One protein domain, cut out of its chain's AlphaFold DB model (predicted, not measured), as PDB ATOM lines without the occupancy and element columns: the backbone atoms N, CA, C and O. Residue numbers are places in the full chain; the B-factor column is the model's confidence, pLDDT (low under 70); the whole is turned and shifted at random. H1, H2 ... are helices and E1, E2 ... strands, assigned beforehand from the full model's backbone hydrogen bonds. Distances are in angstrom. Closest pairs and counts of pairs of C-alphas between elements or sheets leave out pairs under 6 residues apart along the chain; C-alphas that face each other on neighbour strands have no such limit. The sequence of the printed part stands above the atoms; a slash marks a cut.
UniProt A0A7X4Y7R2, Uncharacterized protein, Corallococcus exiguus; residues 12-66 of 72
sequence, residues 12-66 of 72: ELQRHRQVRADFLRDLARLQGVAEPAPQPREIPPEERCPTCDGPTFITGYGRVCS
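AT A GLANCE: This is residues 12 to 66 of the 72 residues of an uncharacterized protein of Corallococcus exiguus (UniProt A0A7X4Y7R2). A small hairpin of two strands, E1 and E2, with the loop of residues 48 to 55 that leads into it, makes a head at one end; a lone helix, H1, stands far off at the other, and a stretched link joins them. The printed part has 55 residues, in the order H1, E1, E2, with an antiparallel sheet E1 - E2. The class is mixed, with 27 residues, under half, in named elements. The whole is extended, with a radius of gyration of the C-alphas of 19.6 A, and spans 49 by 29 by 19 A.

HOW THE PARTS SIT: Look first at E1, residues 56 to 59, and E2, residues 62 to 65, an antiparallel hairpin at 146 degrees with a tight link. N 59 and O 62, 2.8 A apart, are within hydrogen-bond range. H1, residues 12 to 30, is apart from E2; its O i to N i+4 pairs are all within hydrogen-bond range.

IN THESE COORDINATES: Find C-alpha 12 at (4.021, -17.302, 51.160); H1 runs 27.1 A from there. E1 measures 9.6 A; E2 measures 10.3 A and ends at C-alpha 65, (-25.465, -37.715, 19.142).

THE WHOLE: The C-alphas farthest apart, of Glu 12 and Thr 51, are 53.3 A apart. The printed part has no cut. The link from H1 to E1 is long, 25 residues; in it residues 36 to 42 stand free, and residues 34 to 36 have pLDDT under 70.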
ATOM      1  N   GLU A  12       2.963 -18.024  51.878       92.75
ATOM      2  CA  GLU A  12       4.021 -17.302  51.160       92.75
ATOM      3  C   GLU A  12       4.513 -18.070  49.934       92.75
ATOM      4  O   GLU A  12       4.622 -17.498  48.850       92.75
ATOM      5  N   LEU A  13       4.737 -19.381  50.066       91.62
ATOM      6  CA  LEU A  13       5.143 -20.223  48.943       91.62
ATOM      7  C   LEU A  13       4.041 -20.301  47.879       91.62
ATOM      8  O   LEU A  13       4.336 -20.311  46.684       91.62
ATOM      9  N   GLN A  14       2.776 -20.338  48.298       93.06
ATOM     10  CA  GLN A  14       1.639 -20.307  47.383       93.06
ATOM     11  C   GLN A  14       1.564 -18.976  46.625       93.06
ATOM     12  O   GLN A  14       1.443 -18.988  45.401       93.06
ATOM     13  N   ARG A  15       1.731 -17.843  47.321       94.06
ATOM     14  CA  ARG A  15       1.807 -16.514  46.694       94.06
ATOM     15  C   ARG A  15       2.970 -16.405  45.712       94.06
ATOM     16  O   ARG A  15       2.765 -15.984  44.581       94.06
ATOM     17  N   HIS A  16       4.163 -16.849  46.097       95.75
ATOM     18  CA  HIS A  16       5.328 -16.848  45.213       95.75
ATOM     19  C   HIS A  16       5.088 -17.677  43.940       95.75
ATOM     20  O   HIS A  16       5.429 -17.252  42.838       95.75
ATOM     21  N   ARG A  17       4.464 -18.858  44.069       94.69
ATOM     22  CA  ARG A  17       4.094 -19.691  42.914       94.69
ATOM     23  C   ARG A  17       3.100 -18.990  41.992       94.69
ATOM     24  O   ARG A  17       3.280 -19.075  40.781       94.69
ATOM     25  N   GLN A  18       2.109 -18.303  42.557       95.06
ATOM     26  CA  GLN A  18       1.124 -17.545  41.790       95.06
ATOM     27  C   GLN A  18       1.791 -16.414  41.000       95.06
ATOM     28  O   GLN A  18       1.690 -16.388  39.780       95.06
ATOM     29  N   VAL A  19       2.576 -15.565  41.672       96.94
ATOM     30  CA  VAL A  19       3.309 -14.453  41.037       96.94
ATOM     31  C   VAL A  19       4.198 -14.952  39.901       96.94
ATOM     32  O   VAL A  19       4.211 -14.380  38.813       96.94
ATOM     33  N   ARG A  20       4.922 -16.055  40.124       96.69
ATOM     34  CA  ARG A  20       5.762 -16.663  39.091       96.69
ATOM     35  C   ARG A  20       4.941 -17.161  37.898       96.69
ATOM     36  O   ARG A  20       5.385 -17.001  36.766       96.69
ATOM     37  N   ALA A  21       3.787 -17.784  38.134       94.25
ATOM     38  CA  ALA A  21       2.917 -18.269  37.064       94.25
ATOM     39  C   ALA A  21       2.354 -17.113  36.222       94.25
ATOM     40  O   ALA A  21       2.340 -17.207  34.996       94.25
ATOM     41  N   ASP A  22       1.955 -16.018  36.868       94.06
ATOM     42  CA  ASP A  22       1.423 -14.834  36.191       94.06
ATOM     43  C   ASP A  22       2.506 -14.138  35.354       94.06
ATOM     44  O   ASP A  22       2.300 -13.895  34.166       94.06
ATOM     45  N   PHE A  23       3.709 -13.959  35.911       95.00
ATOM     46  CA  PHE A  23       4.855 -13.410  35.181       95.00
ATOM     47  C   PHE A  23       5.195 -14.214  33.918       95.00
ATOM     48  O   PHE A  23       5.410 -13.643  32.852       95.00
ATOM     49  N   LEU A  24       5.235 -15.547  34.018       93.44
ATOM     50  CA  LEU A  24       5.534 -16.404  32.867       93.44
ATOM     51  C   LEU A  24       4.452 -16.312  31.786       93.44
ATOM     52  O   LEU A  24       4.773 -16.359  30.600       93.44
ATOM     53  N   ARG A  25       3.185 -16.156  32.183       88.56
ATOM     54  CA  ARG A  25       2.074 -15.968  31.248       88.56
ATOM     55  C   ARG A  25       2.212 -14.654  30.485       88.56
ATOM     56  O   ARG A  25       2.069 -14.643  29.265       88.56
ATOM     57  N   ASP A  26       2.516 -13.566  31.184       91.31
ATOM     58  CA  ASP A  26       2.696 -12.258  30.554       91.31
ATOM     59  C   ASP A  26       3.931 -12.230  29.650       91.31
ATOM     60  O   ASP A  26       3.873 -11.693  28.544       91.31
ATOM     61  N   LEU A  27       5.014 -12.896  30.055       91.94
ATOM     62  CA  LEU A  27       6.190 -13.072  29.208       91.94
ATOM     63  C   LEU A  27       5.849 -13.823  27.912       91.94
ATOM     64  O   LEU A  27       6.244 -13.380  26.837       91.94
ATOM     65  N   ALA A  28       5.085 -14.918  27.995       87.62
ATOM     66  CA  ALA A  28       4.666 -15.686  26.822       87.62
ATOM     67  C   ALA A  28       3.807 -14.848  25.857       87.62
ATOM     68  O   ALA A  28       4.022 -14.897  24.646       87.62
ATOM     69  N   ARG A  29       2.898 -14.013  26.390       85.94
ATOM     70  CA  ARG A  29       2.102 -13.058  25.596       85.94
ATOM     71  C   ARG A  29       2.985 -12.051  24.865       85.94
ATOM     72  O   ARG A  29       2.792 -11.837  23.673       85.94
ATOM     73  N   LEU A  30       3.961 -11.457  25.557       89.69
ATOM     74  CA  LEU A  30       4.899 -10.496  24.962       89.69
ATOM     75  C   LEU A  30       5.788 -11.136  23.889       89.69
ATOM     76  O   LEU A  30       6.128 -10.488  22.904       89.69
ATOM     77  N   GLN A  31       6.143 -12.408  24.064       90.88
ATOM     78  CA  GLN A  31       6.904 -13.193  23.089       90.88
ATOM     79  C   GLN A  31       6.054 -13.663  21.897       90.88
ATOM     80  O   GLN A  31       6.599 -14.248  20.964       90.88
ATOM     81  N   GLY A  32       4.735 -13.438  21.918       85.75
ATOM     82  CA  GLY A  32       3.823 -13.920  20.882       85.75
ATOM     83  C   GLY A  32       3.701 -15.446  20.841       85.75
ATOM     84  O   GLY A  32       3.274 -15.995  19.827       85.75
ATOM     85  N   VAL A  33       4.076 -16.146  21.918       81.88
ATOM     86  CA  VAL A  33       3.853 -17.589  22.031       81.88
ATOM     87  C   VAL A  33       2.355 -17.787  22.219       81.88
ATOM     88  O   VAL A  33       1.794 -17.377  23.236       81.88
ATOM     89  N   ALA A  34       1.699 -18.380  21.218       66.94
ATOM     90  CA  ALA A  34       0.287 -18.725  21.313       66.94
ATOM     91  C   ALA A  34       0.051 -19.571  22.573       66.94
ATOM     92  O   ALA A  34       0.821 -20.494  22.855       66.94
ATOM     93  N   GLU A  35      -0.998 -19.245  23.337       68.62
ATOM     94  CA  GLU A  35      -1.419 -20.082  24.462       68.62
ATOM     95  C   GLU A  35      -1.584 -21.521  23.947       68.62
ATOM     96  O   GLU A  35      -2.168 -21.713  22.872       68.62
ATOM     97  N   PRO A  36      -1.038 -22.536  24.645       67.00
ATOM     98  CA  PRO A  36      -1.176 -23.911  24.198       67.00
ATOM     99  C   PRO A  36      -2.665 -24.219  24.056       67.00
ATOM    100  O   PRO A  36      -3.438 -23.990  24.990       67.00
ATOM    101  N   ALA A  37      -3.059 -24.710  22.880       70.25
ATOM    102  CA  ALA A  37      -4.437 -25.103  22.634       70.25
ATOM    103  C   ALA A  37      -4.893 -26.068  23.744       70.25
ATOM    104  O   ALA A  37      -4.092 -26.906  24.183       70.25
ATOM    105  N   PRO A  38      -6.146 -25.958  24.226       71.81
ATOM    106  CA  PRO A  38      -6.665 -26.905  25.200       71.81
ATOM    107  C   PRO A  38      -6.463 -28.316  24.650       71.81
ATOM    108  O   PRO A  38      -6.792 -28.588  23.494       71.81
ATOM    109  N   GLN A  39      -5.865 -29.196  25.459       76.19
ATOM    110  CA  GLN A  39      -5.648 -30.571  25.023       76.19
ATOM    111  C   GLN A  39      -7.007 -31.191  24.674       76.19
ATOM    112  O   GLN A  39      -7.967 -30.976  25.427       76.19
ATOM    113  N   PRO A  40      -7.116 -31.929  23.554       74.69
ATOM    114  CA  PRO A  40      -8.343 -32.629  23.217       74.69
ATOM    115  C   PRO A  40      -8.769 -33.486  24.406       74.69
ATOM    116  O   PRO A  40      -7.984 -34.282  24.920       74.69
ATOM    117  N   ARG A  41     -10.002 -33.298  24.878       77.56
ATOM    118  CA  ARG A  41     -10.548 -34.160  25.922       77.56
ATOM    119  C   ARG A  41     -10.711 -35.559  25.332       77.56
ATOM    120  O   ARG A  41     -11.397 -35.719  24.326       77.56
ATOM    121  N   GLU A  42     -10.113 -36.559  25.969       79.94
ATOM    122  CA  GLU A  42     -10.406 -37.955  25.654       79.94
ATOM    123  C   GLU A  42     -11.870 -38.235  26.017       79.94
ATOM    124  O   GLU A  42     -12.267 -38.131  27.180       79.94
ATOM    125  N   ILE A  43     -12.692 -38.520  25.006       79.50
ATOM    126  CA  ILE A  43     -14.096 -38.893  25.194       79.50
ATOM    127  C   ILE A  43     -14.122 -40.401  25.465       79.50
ATOM    128  O   ILE A  43     -13.703 -41.171  24.582       79.50
ATOM    129  N   PRO A  44     -14.574 -40.842  26.652       82.56
ATOM    130  CA  PRO A  44     -14.624 -42.256  26.979       82.56
ATOM    131  C   PRO A  44     -15.671 -42.977  26.109       82.56
ATOM    132  O   PRO A  44     -16.598 -42.325  25.622       82.56
ATOM    133  N   PRO A  45     -15.546 -44.297  25.875       81.25
ATOM    134  CA  PRO A  45     -16.418 -45.037  24.955       81.25
ATOM    135  C   PRO A  45     -17.903 -44.900  25.291       81.25
ATOM    136  O   PRO A  45     -18.740 -44.786  24.402       81.25
ATOM    137  N   GLU A  46     -18.241 -44.842  26.578       84.00
ATOM    138  CA  GLU A  46     -19.605 -44.625  27.033       84.00
ATOM    139  C   GLU A  46     -20.167 -43.261  26.630       84.00
ATOM    140  O   GLU A  46     -21.378 -43.133  26.581       84.00
ATOM    141  N   GLU A  47     -19.355 -42.246  26.341       84.94
ATOM    142  CA  GLU A  47     -19.800 -40.924  25.878       84.94
ATOM    143  C   GLU A  47     -19.840 -40.821  24.342       84.94
ATOM    144  O   GLU A  47     -20.132 -39.747  23.803       84.94
ATOM    145  N   ARG A  48     -19.601 -41.927  23.626       88.94
ATOM    146  CA  ARG A  48     -19.621 -41.978  22.163       88.94
ATOM    147  C   ARG A  48     -20.929 -42.533  21.627       88.94
ATOM    148  O   ARG A  48     -21.635 -43.314  22.267       88.94
ATOM    149  N   CYS A  49     -21.274 -42.093  20.427       88.62
ATOM    150  CA  CYS A  49     -22.418 -42.604  19.706       88.62
ATOM    151  C   CYS A  49     -22.110 -44.030  19.223       88.62
ATOM    152  O   CYS A  49     -21.103 -44.218  18.542       88.62
ATOM    153  N   PRO A  50     -22.976 -45.022  19.489       87.31
ATOM    154  CA  PRO A  50     -22.733 -46.404  19.072       87.31
ATOM    155  C   PRO A  50     -22.723 -46.589  17.547       87.31
ATOM    156  O   PRO A  50     -22.221 -47.599  17.066       87.31
ATOM    157  N   THR A  51     -23.272 -45.635  16.788       87.94
ATOM    158  CA  THR A  51     -23.377 -45.721  15.325       87.94
ATOM    159  C   THR A  51     -22.191 -45.084  14.602       87.94
ATOM    160  O   THR A  51     -21.738 -45.613  13.593       87.94
ATOM    161  N   CYS A  52     -21.682 -43.946  15.087       88.00
ATOM    162  CA  CYS A  52     -20.667 -43.153  14.375       88.00
ATOM    163  C   CYS A  52     -19.412 -42.832  15.196       88.00
ATOM    164  O   CYS A  52     -18.554 -42.093  14.721       88.00
ATOM    165  N   ASP A  53     -19.326 -43.315  16.438       87.75
ATOM    166  CA  ASP A  53     -18.270 -43.004  17.416       87.75
ATOM    167  C   ASP A  53     -18.114 -41.503  17.749       87.75
ATOM    168  O   ASP A  53     -17.203 -41.092  18.467       87.75
ATOM    169  N   GLY A  54     -19.031 -40.663  17.257       87.56
ATOM    170  CA  GLY A  54     -19.054 -39.230  17.518       87.56
ATOM    171  C   GLY A  54     -19.417 -38.894  18.969       87.56
ATOM    172  O   GLY A  54     -20.004 -39.724  19.670       87.56
ATOM    173  N   PRO A  55     -19.120 -37.668  19.432       89.44
ATOM    174  CA  PRO A  55     -19.484 -37.236  20.774       89.44
ATOM    175  C   PRO A  55     -20.996 -37.309  20.997       89.44
ATOM    176  O   PRO A  55     -21.804 -37.071  20.096       89.44
ATOM    177  N   THR A  56     -21.392 -37.586  22.232       90.50
ATOM    178  CA  THR A  56     -22.783 -37.463  22.666       90.50
ATOM    179  C   THR A  56     -22.895 -36.458  23.798       90.50
ATOM    180  O   THR A  56     -21.951 -36.235  24.554       90.50
ATOM    181  N   PHE A  57     -24.064 -35.844  23.934       87.94
ATOM    182  CA  PHE A  57     -24.385 -34.990  25.070       87.94
ATOM    183  C   PHE A  57     -25.663 -35.465  25.753       87.94
ATOM    184  O   PHE A  57     -26.540 -36.076  25.139       87.94
ATOM    185  N   ILE A  58     -25.754 -35.205  27.055       88.44
ATOM    186  CA  ILE A  58     -26.928 -35.534  27.862       88.44
ATOM    187  C   ILE A  58     -27.895 -34.352  27.801       88.44
ATOM    188  O   ILE A  58     -27.529 -33.221  28.116       88.44
ATOM    189  N   THR A  59     -29.133 -34.623  27.406       86.69
ATOM    190  CA  THR A  59     -30.259 -33.682  27.436       86.69
ATOM    191  C   THR A  59     -31.287 -34.137  28.475       86.69
ATOM    192  O   THR A  59     -31.201 -35.251  28.994       86.69
ATOM    193  N   GLY A  60     -32.311 -33.318  28.743       87.00
ATOM    194  CA  GLY A  60     -33.435 -33.716  29.605       87.00
ATOM    195  C   GLY A  60     -34.225 -34.936  29.100       87.00
ATOM    196  O   GLY A  60     -34.901 -35.586  29.887       87.00
ATOM    197  N   TYR A  61     -34.103 -35.278  27.813       83.56
ATOM    198  CA  TYR A  61     -34.764 -36.426  27.181       83.56
ATOM    199  C   TYR A  61     -33.845 -37.649  27.041       83.56
ATOM    200  O   TYR A  61     -34.242 -38.660  26.468       83.56
ATOM    201  N   GLY A  62     -32.613 -37.565  27.552       85.50
ATOM    202  CA  GLY A  62     -31.596 -38.604  27.424       85.50
ATOM    203  C   GLY A  62     -30.410 -38.177  26.565       85.50
ATOM    204  O   GLY A  62     -30.189 -36.993  26.296       85.50
ATOM    205  N   ARG A  63     -29.595 -39.158  26.178       86.56
ATOM    206  CA  ARG A  63     -28.348 -38.951  25.438       86.56
ATOM    207  C   ARG A  63     -28.606 -38.820  23.936       86.56
ATOM    208  O   ARG A  63     -29.307 -39.648  23.364       86.56
ATOM    209  N   VAL A  64     -27.999 -37.814  23.306       89.44
ATOM    210  CA  VAL A  64     -28.159 -37.498  21.876       89.44
ATOM    211  C   VAL A  64     -26.786 -37.403  21.200       89.44
ATOM    212  O   VAL A  64     -25.827 -36.932  21.815       89.44
ATOM    213  N   CYS A  65     -26.680 -37.862  19.947       91.25
ATOM    214  CA  CYS A  65     -25.465 -37.715  19.142       91.25
ATOM    215  C   CYS A  65     -25.261 -36.258  18.720       91.25
ATOM    216  O   CYS A  65     -26.184 -35.613  18.223       91.25
ATOM    217  N   SER A  66     -24.035 -35.751  18.856       88.75
ATOM    218  CA  SER A  66     -23.707 -34.391  18.429       88.75
ATOM    219  C   SER A  66     -23.633 -34.209  16.919       88.75
ATOM    220  O   SER A  66     -23.587 -33.074  16.456       88.75
TER     221      SER A  66